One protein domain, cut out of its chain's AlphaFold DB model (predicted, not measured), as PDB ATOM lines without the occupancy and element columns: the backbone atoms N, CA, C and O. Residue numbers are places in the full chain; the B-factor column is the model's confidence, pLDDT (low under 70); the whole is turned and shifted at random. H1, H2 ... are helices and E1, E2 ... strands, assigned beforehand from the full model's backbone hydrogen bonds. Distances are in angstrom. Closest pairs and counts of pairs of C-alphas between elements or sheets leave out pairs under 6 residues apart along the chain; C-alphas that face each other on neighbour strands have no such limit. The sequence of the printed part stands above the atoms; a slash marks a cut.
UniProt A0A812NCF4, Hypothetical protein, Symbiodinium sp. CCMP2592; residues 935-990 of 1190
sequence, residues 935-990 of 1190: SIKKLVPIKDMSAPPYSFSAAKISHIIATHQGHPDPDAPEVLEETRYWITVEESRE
ATOM      1  N   SER A 935      45.365  -1.148 -22.041       77.75
ATOM      2  CA  SER A 935      44.536  -0.975 -20.844       77.75
ATOM      3  C   SER A 935      44.067   0.484 -20.715       77.75
ATOM      4  O   SER A 935      44.867   1.417 -20.588       77.75
ATOM      5  N   ILE A 936      42.751   0.707 -20.751       83.62
ATOM      6  CA  ILE A 936      42.158   2.045 -20.647       83.62
ATOM      7  C   ILE A 936      42.097   2.429 -19.170       83.62
ATOM      8  O   ILE A 936      41.115   2.170 -18.467       83.62
ATOM      9  N   LYS A 937      43.173   3.062 -18.696       89.38
ATOM     10  CA  LYS A 937      43.232   3.655 -17.360       89.38
ATOM     11  C   LYS A 937      42.390   4.930 -17.317       89.38
ATOM     12  O   LYS A 937      42.647   5.870 -18.071       89.38
ATOM     13  N   LYS A 938      41.392   4.972 -16.433       93.25
ATOM     14  CA  LYS A 938      40.574   6.163 -16.149       93.25
ATOM     15  C   LYS A 938      40.834   6.597 -14.708       93.25
ATOM     16  O   LYS A 938      41.094   5.766 -13.839       93.25
ATOM     17  N   LEU A 939      40.789   7.902 -14.472       95.88
ATOM     18  CA  LEU A 939      41.019   8.499 -13.162       95.88
ATOM     19  C   LEU A 939      39.686   8.598 -12.409       95.88
ATOM     20  O   LEU A 939      38.815   9.363 -12.822       95.88
ATOM     21  N   VAL A 940      39.514   7.815 -11.341       95.62
ATOM     22  CA  VAL A 940      38.227   7.647 -10.636       95.62
ATOM     23  C   VAL A 940      38.393   7.985  -9.144       95.62
ATOM     24  O   VAL A 940      39.288   7.418  -8.511       95.62
ATOM     25  N   PRO A 941      37.586   8.892  -8.551       95.50
ATOM     26  CA  PRO A 941      37.582   9.135  -7.104       95.50
ATOM     27  C   PRO A 941      36.967   7.955  -6.342       95.50
ATOM     28  O   PRO A 941      36.055   7.300  -6.849       95.50
ATOM     29  N   ILE A 942      37.405   7.722  -5.101       94.44
ATOM     30  CA  ILE A 942      36.926   6.613  -4.246       94.44
ATOM     31  C   ILE A 942      35.391   6.532  -4.175       94.44
ATOM     32  O   ILE A 942      34.831   5.443  -4.316       94.44
ATOM     33  N   LYS A 943      34.694   7.669  -4.044       95.00
ATOM     34  CA  LYS A 943      33.219   7.717  -4.048       95.00
ATOM     35  C   LYS A 943      32.586   7.109  -5.309       95.00
ATOM     36  O   LYS A 943      31.674   6.289  -5.196       95.00
ATOM     37  N   ASP A 944      33.122   7.420  -6.490       96.00
ATOM     38  CA  ASP A 944      32.577   6.955  -7.772       96.00
ATOM     39  C   ASP A 944      32.956   5.497  -8.077       96.00
ATOM     40  O   ASP A 944      32.240   4.832  -8.820       96.00
ATOM     41  N   MET A 945      34.023   4.950  -7.470       95.75
ATOM     42  CA  MET A 945      34.386   3.529  -7.621       95.75
ATOM     43  C   MET A 945      33.252   2.583  -7.202       95.75
ATOM     44  O   MET A 945      33.069   1.525  -7.804       95.75
ATOM     45  N   SER A 946      32.499   2.966  -6.165       96.31
ATOM     46  CA  SER A 946      31.361   2.199  -5.643       96.31
ATOM     47  C   SER A 946      30.082   2.363  -6.477       96.31
ATOM     48  O   SER A 946      29.174   1.534  -6.398       96.31
ATOM     49  N   ALA A 947      30.005   3.417  -7.291       95.12
ATOM     50  CA  ALA A 947      28.835   3.757  -8.086       95.12
ATOM     51  C   ALA A 947      28.861   3.064  -9.464       95.12
ATOM     52  O   ALA A 947      29.933   2.747  -9.990       95.12
ATOM     53  N   PRO A 948      27.699   2.852 -10.109       94.31
ATOM     54  CA  PRO A 948      27.652   2.554 -11.537       94.31
ATOM     55  C   PRO A 948      28.339   3.679 -12.338       94.31
ATOM     56  O   PRO A 948      28.107   4.851 -12.038       94.31
ATOM     57  N   PRO A 949      29.160   3.368 -13.359       90.38
ATOM     58  CA  PRO A 949      29.285   2.066 -14.018       90.38
ATOM     59  C   PRO A 949      30.300   1.097 -13.384       90.38
ATOM     60  O   PRO A 949      30.350  -0.053 -13.802       90.38
ATOM     61  N   TYR A 950      31.116   1.529 -12.418       94.00
ATOM     62  CA  TYR A 950      32.234   0.727 -11.903       94.00
ATOM     63  C   TYR A 950      31.788  -0.339 -10.900       94.00
ATOM     64  O   TYR A 950      32.181  -1.499 -11.012       94.00
ATOM     65  N   SER A 951      30.914   0.028  -9.958       95.25
ATOM     66  CA  SER A 951      30.294  -0.880  -8.978       95.25
ATOM     67  C   SER A 951      31.283  -1.782  -8.215       95.25
ATOM     68  O   SER A 951      30.967  -2.919  -7.865       95.25
ATOM     69  N   PHE A 952      32.501  -1.296  -7.952       94.88
ATOM     70  CA  PHE A 952      33.496  -2.065  -7.211       94.88
ATOM     71  C   PHE A 952      33.043  -2.269  -5.762       94.88
ATOM     72  O   PHE A 952      32.570  -1.348  -5.095       94.88
ATOM     73  N   SER A 953      33.204  -3.495  -5.262       96.06
ATOM     74  CA  SER A 953      32.887  -3.822  -3.874       96.06
ATOM     75  C   SER A 953      33.790  -3.047  -2.912       96.06
ATOM     76  O   SER A 953      34.952  -2.776  -3.220       96.06
ATOM     77  N   ALA A 954      33.286  -2.745  -1.711       94.94
ATOM     78  CA  ALA A 954      34.071  -2.066  -0.680       94.94
ATOM     79  C   ALA A 954      35.401  -2.791  -0.389       94.94
ATOM     80  O   ALA A 954      36.427  -2.141  -0.239       94.94
ATOM     81  N   ALA A 955      35.413  -4.130  -0.419       94.69
ATOM     82  CA  ALA A 955      36.634  -4.926  -0.285       94.69
ATOM     83  C   ALA A 955      37.646  -4.677  -1.424       94.69
ATOM     84  O   ALA A 955      38.834  -4.520  -1.151       94.69
ATOM     85  N   LYS A 956      37.196  -4.578  -2.687       93.06
ATOM     86  CA  LYS A 956      38.075  -4.254  -3.825       93.06
ATOM     87  C   LYS A 956      38.602  -2.819  -3.742       93.06
ATOM     88  O   LYS A 956      39.769  -2.593  -4.034       93.06
ATOM     89  N   ILE A 957      37.770  -1.868  -3.310       94.56
ATOM     90  CA  ILE A 957      38.178  -0.471  -3.093       94.56
ATOM     91  C   ILE A 957      39.246  -0.402  -1.990       94.56
ATOM     92  O   ILE A 957      40.327   0.131  -2.229       94.56
ATOM     93  N   SER A 958      39.008  -1.029  -0.833       93.56
ATOM     94  CA  SER A 958      40.000  -1.125   0.246       93.56
ATOM     95  C   SER A 958      41.291  -1.818  -0.195       93.56
ATOM     96  O   SER A 958      42.364  -1.381   0.203       93.56
ATOM     97  N   HIS A 959      41.220  -2.850  -1.044       90.62
ATOM     98  CA  HIS A 959      42.412  -3.504  -1.595       90.62
ATOM     99  C   HIS A 959      43.209  -2.568  -2.518       90.62
ATOM    100  O   HIS A 959      44.418  -2.451  -2.345       90.62
ATOM    101  N   ILE A 960      42.554  -1.848  -3.440       88.94
ATOM    102  CA  ILE A 960      43.202  -0.862  -4.331       88.94
ATOM    103  C   ILE A 960      43.900   0.247  -3.525       88.94
ATOM    104  O   ILE A 960      44.995   0.669  -3.892       88.94
ATOM    105  N   ILE A 961      43.283   0.690  -2.424       90.62
ATOM    106  CA  ILE A 961      43.853   1.686  -1.508       90.62
ATOM    107  C   ILE A 961      45.056   1.101  -0.750       90.62
ATOM    108  O   ILE A 961      46.128   1.696  -0.776       90.62
ATOM    109  N   ALA A 962      44.897  -0.061  -0.107       88.62
ATOM    110  CA  ALA A 962      45.906  -0.654   0.776       88.62
ATOM    111  C   ALA A 962      47.130  -1.236   0.045       88.62
ATOM    112  O   ALA A 962      48.200  -1.334   0.635       88.62
ATOM    113  N   THR A 963      46.985  -1.626  -1.223       83.25
ATOM    114  CA  THR A 963      48.083  -2.163  -2.052       83.25
ATOM    115  C   THR A 963      48.711  -1.128  -2.984       83.25
ATOM    116  O   THR A 963      49.635  -1.459  -3.720       83.25
ATOM    117  N   HIS A 964      48.185   0.103  -3.018       74.94
ATOM    118  CA  HIS A 964      48.572   1.155  -3.969       74.94
ATOM    119  C   HIS A 964      48.517   0.747  -5.465       74.94
ATOM    120  O   HIS A 964      49.075   1.441  -6.316       74.94
ATOM    121  N   GLN A 965      47.801  -0.332  -5.822       76.00
ATOM    122  CA  GLN A 965      47.662  -0.825  -7.208       76.00
ATOM    123  C   GLN A 965      47.050   0.211  -8.167       76.00
ATOM    124  O   GLN A 965      47.326   0.197  -9.368       76.00
ATOM    125  N   GLY A 966      46.214   1.116  -7.652       74.19
ATOM    126  CA  GLY A 966      45.827   2.325  -8.370       74.19
ATOM    127  C   GLY A 966      46.805   3.451  -8.047       74.19
ATOM    128  O   GLY A 966      46.956   3.813  -6.883       74.19
ATOM    129  N   HIS A 967      47.427   4.053  -9.062       77.75
ATOM    130  CA  HIS A 967      48.290   5.214  -8.836       77.75
ATOM    131  C   HIS A 967      47.424   6.393  -8.350       77.75
ATOM    132  O   HIS A 967      46.505   6.777  -9.084       77.75
ATOM    133  N   PRO A 968      47.678   6.975  -7.163       82.38
ATOM    134  CA  PRO A 968      46.910   8.113  -6.670       82.38
ATOM    135  C   PRO A 968      47.178   9.366  -7.516       82.38
ATOM    136  O   PRO A 968      48.245   9.506  -8.120       82.38
ATOM    137  N   ASP A 969      46.205  10.271  -7.564       83.38
ATOM    138  CA  ASP A 969      46.293  11.568  -8.238       83.38
ATOM    139  C   ASP A 969      47.208  12.526  -7.454       83.38
ATOM    140  O   ASP A 969      46.834  12.954  -6.357       83.38
ATOM    141  N   PRO A 970      48.396  12.893  -7.977       75.81
ATOM    142  CA  PRO A 970      49.311  13.785  -7.270       75.81
ATOM    143  C   PRO A 970      48.756  15.211  -7.118       75.81
ATOM    144  O   PRO A 970      49.238  15.948  -6.260       75.81
ATOM    145  N   ASP A 971      47.745  15.594  -7.907       82.38
ATOM    146  CA  ASP A 971      47.091  16.903  -7.816       82.38
ATOM    147  C   ASP A 971      45.932  16.925  -6.780       82.38
ATOM    148  O   ASP A 971      45.355  17.990  -6.548       82.38
ATOM    149  N   ALA A 972      45.580  15.792  -6.139       72.94
ATOM    150  CA  ALA A 972      44.464  15.698  -5.176       72.94
ATOM    151  C   ALA A 972      44.672  14.732  -3.965       72.94
ATOM    152  O   ALA A 972      43.826  13.860  -3.742       72.94
ATOM    153  N   PRO A 973      45.744  14.865  -3.151       65.38
ATOM    154  CA  PRO A 973      46.073  13.884  -2.102       65.38
ATOM    155  C   PRO A 973      45.388  14.068  -0.728       65.38
ATOM    156  O   PRO A 973      45.368  13.124   0.054       65.38
ATOM    157  N   GLU A 974      44.870  15.253  -0.374       75.00
ATOM    158  CA  GLU A 974      44.544  15.581   1.037       75.00
ATOM    159  C   GLU A 974      43.129  15.193   1.518       75.00
ATOM    160  O   GLU A 974      42.849  15.273   2.713       75.00
ATOM    161  N   VAL A 975      42.221  14.758   0.632       82.69
ATOM    162  CA  VAL A 975      40.836  14.400   1.003       82.69
ATOM    163  C   VAL A 975      40.512  12.979   0.549       82.69
ATOM    164  O   VAL A 975      40.291  12.733  -0.635       82.69
ATOM    165  N   LEU A 976      40.441  12.037   1.495       76.44
ATOM    166  CA  LEU A 976      40.249  10.599   1.231       76.44
ATOM    167  C   LEU A 976      39.008  10.266   0.381       76.44
ATOM    168  O   LEU A 976      39.058   9.355  -0.435       76.44
ATOM    169  N   GLU A 977      37.906  11.007   0.511       76.75
ATOM    170  CA  GLU A 977      36.693  10.771  -0.296       76.75
ATOM    171  C   GLU A 977      36.799  11.292  -1.744       76.75
ATOM    172  O   GLU A 977      36.032  10.883  -2.623       76.75
ATOM    173  N   GLU A 978      37.741  12.204  -2.004       82.19
ATOM    174  CA  GLU A 978      37.969  12.821  -3.316       82.19
ATOM    175  C   GLU A 978      39.250  12.339  -4.002       82.19
ATOM    176  O   GLU A 978      39.383  12.523  -5.213       82.19
ATOM    177  N   THR A 979      40.150  11.684  -3.256       89.31
ATOM    178  CA  THR A 979      41.397  11.102  -3.766       89.31
ATOM    179  C   THR A 979      41.069  10.179  -4.933       89.31
ATOM    180  O   THR A 979      40.259   9.250  -4.818       89.31
ATOM    181  N   ARG A 980      41.677  10.463  -6.086       93.25
ATOM    182  CA  ARG A 980      41.436   9.725  -7.326       93.25
ATOM    183  C   ARG A 980      42.550   8.738  -7.580       93.25
ATOM    184  O   ARG A 980      43.706   9.016  -7.285       93.25
ATOM    185  N   TYR A 981      42.188   7.608  -8.164       93.94
ATOM    186  CA  TYR A 981      43.110   6.538  -8.506       93.94
ATOM    187  C   TYR A 981      43.030   6.290 -10.011       93.94
ATOM    188  O   TYR A 981      41.944   6.298 -10.597       93.94
ATOM    189  N   TRP A 982      44.177   6.067 -10.649       93.00
ATOM    190  CA  TRP A 982      44.239   5.573 -12.022       93.00
ATOM    191  C   TRP A 982      43.926   4.077 -12.033       93.00
ATOM    192  O   TRP A 982      44.794   3.257 -11.735       93.00
ATOM    193  N   ILE A 983      42.692   3.724 -12.392       91.81
ATOM    194  CA  ILE A 983      42.220   2.334 -12.451       91.81
ATOM    195  C   ILE A 983      42.108   1.905 -13.914       91.81
ATOM    196  O   ILE A 983      41.543   2.635 -14.730       91.81
ATOM    197  N   THR A 984      42.598   0.713 -14.254       88.50
ATOM    198  CA  THR A 984      42.247   0.051 -15.521       88.50
ATOM    199  C   THR A 984      40.750  -0.260 -15.517       88.50
ATOM    200  O   THR A 984      40.282  -1.042 -14.691       88.50
ATOM    201  N   VAL A 985      39.994   0.379 -16.412       85.25
ATOM    202  CA  VAL A 985      38.536   0.202 -16.519       85.25
ATOM    203  C   VAL A 985      38.171  -0.829 -17.579       85.25
ATOM    204  O   VAL A 985      37.295  -1.656 -17.354       85.25
ATOM    205  N   GLU A 986      38.859  -0.786 -18.717       81.19
ATOM    206  CA  GLU A 986      38.720  -1.747 -19.808       81.19
ATOM    207  C   GLU A 986      40.111  -2.293 -20.141       81.19
ATOM    208  O   GLU A 986      41.050  -1.526 -20.365       81.19
ATOM    209  N   GLU A 987      40.240  -3.616 -20.175       73.44
ATOM    210  CA  GLU A 987      41.437  -4.322 -20.627       73.44
ATOM    211  C   GLU A 987      41.048  -5.211 -21.809       73.44
ATOM    212  O   GLU A 987      40.540  -6.320 -21.650       73.44
ATOM    213  N   SER A 988      41.222  -4.680 -23.020       60.06
ATOM    214  CA  SER A 988      40.905  -5.378 -24.265       60.06
ATOM    215  C   SER A 988      41.976  -6.425 -24.579       60.06
ATOM    216  O   SER A 988      42.879  -6.187 -25.384       60.06
ATOM    217  N   ARG A 989      41.879  -7.590 -23.935       53.41
ATOM    218  CA  ARG A 989      42.695  -8.767 -24.251       53.41
ATOM    219  C   ARG A 989      42.180  -9.432 -25.536       53.41
ATOM    220  O   ARG A 989      41.569 -10.494 -25.482       53.41
ATOM    221  N   GLU A 990      42.404  -8.782 -26.681       57.50
ATOM    222  CA  GLU A 990      42.359  -9.464 -27.983       57.50
ATOM    223  C   GLU A 990      43.359 -10.631 -27.935       57.50
ATOM    224  O   GLU A 990      44.502 -10.446 -27.503       57.50
TER     225      GLU A 990
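Overview. This is residues 935 to 990 of the 1190 residues of the protein "Hypothetical protein" of Symbiodinium sp. CCMP2592 (UniProt A0A812NCF4). A narrow ribbon of two antiparallel strands, E1 and E2, runs along the long axis, and two helices, the four-residue H1 and the longer H2, lie to one side near the end where E1 ends and E2 begins. The long unnamed stretch of residues 963 to 979 comes back from H2 to pair briefly with E2 through residues 967 to 968 and then loops out past that same end around Glu 974, while residues 987 to 990 continue past the other end of the ribbon. The printed part has 56 residues, with two named helices and two named strands in the order E1, H1, H2, E2; the sheet has the order E1 - E2. The class is mixed, helices and strands, with under half of the residues, 26 of 56, in named elements. The whole is compact, with a radius of gyration of the C-alphas of 11.1 A, and elongated, with spans of 38 by 22 by 20 A.

Along the chain. E1 is residues 936 to 941, 16.0 A from first to last C-alpha, and begins with C-alpha 936 at (42.158, 2.045, -20.647). H1 is residues 942 to 945, 5.2 A long. H2 is residues 954 to 962, 12.0 A long, from C-alpha 954 at (34.071, -2.066, -0.680). E2 is residues 980 to 986, 17.2 A long, and ends with C-alpha 986 at (38.720, -1.747, -19.808).

Arrangement. E1 and E2 are antiparallel neighbours, with 144 degrees between their N-to-C directions. Across the pair, N 936 and O 986 are 2.8 A apart and N 981 and O 940 are 2.9 A apart, both within hydrogen-bond range. The C-alphas of Pro 941 and Arg 980, which face each other, are 3.9 A apart. Residues 967 to 968 also form a short antiparallel pairing with residues 981 to 982 of E2. The closest C-alphas of H1 and E2, those of Ile 942 and Arg 980, are 6.3 A apart. H1 and H2 are close but not clearly touching, their closest C-alphas, those of Met 945 and Ile 957, being 7.1 A apart. E1 and H2 are apart. In H2 every O i to N i+4 pair is within hydrogen-bond range; H1 is too short for such a pair, and its one O i to N i+3 pair is within range.

Size, cuts and confidence. The two C-alphas farthest apart, those of Glu 974 and Glu 990, are 38.4 A from each other. The printed part has no cut. The link from E1 to H1 is tight, that from H1 to H2 is short with 8 residues, and that from H2 to E2 is long with 17. The mean pLDDT of the printed part is 85.7, and residue 973 and residues 988 to 990 are under 70.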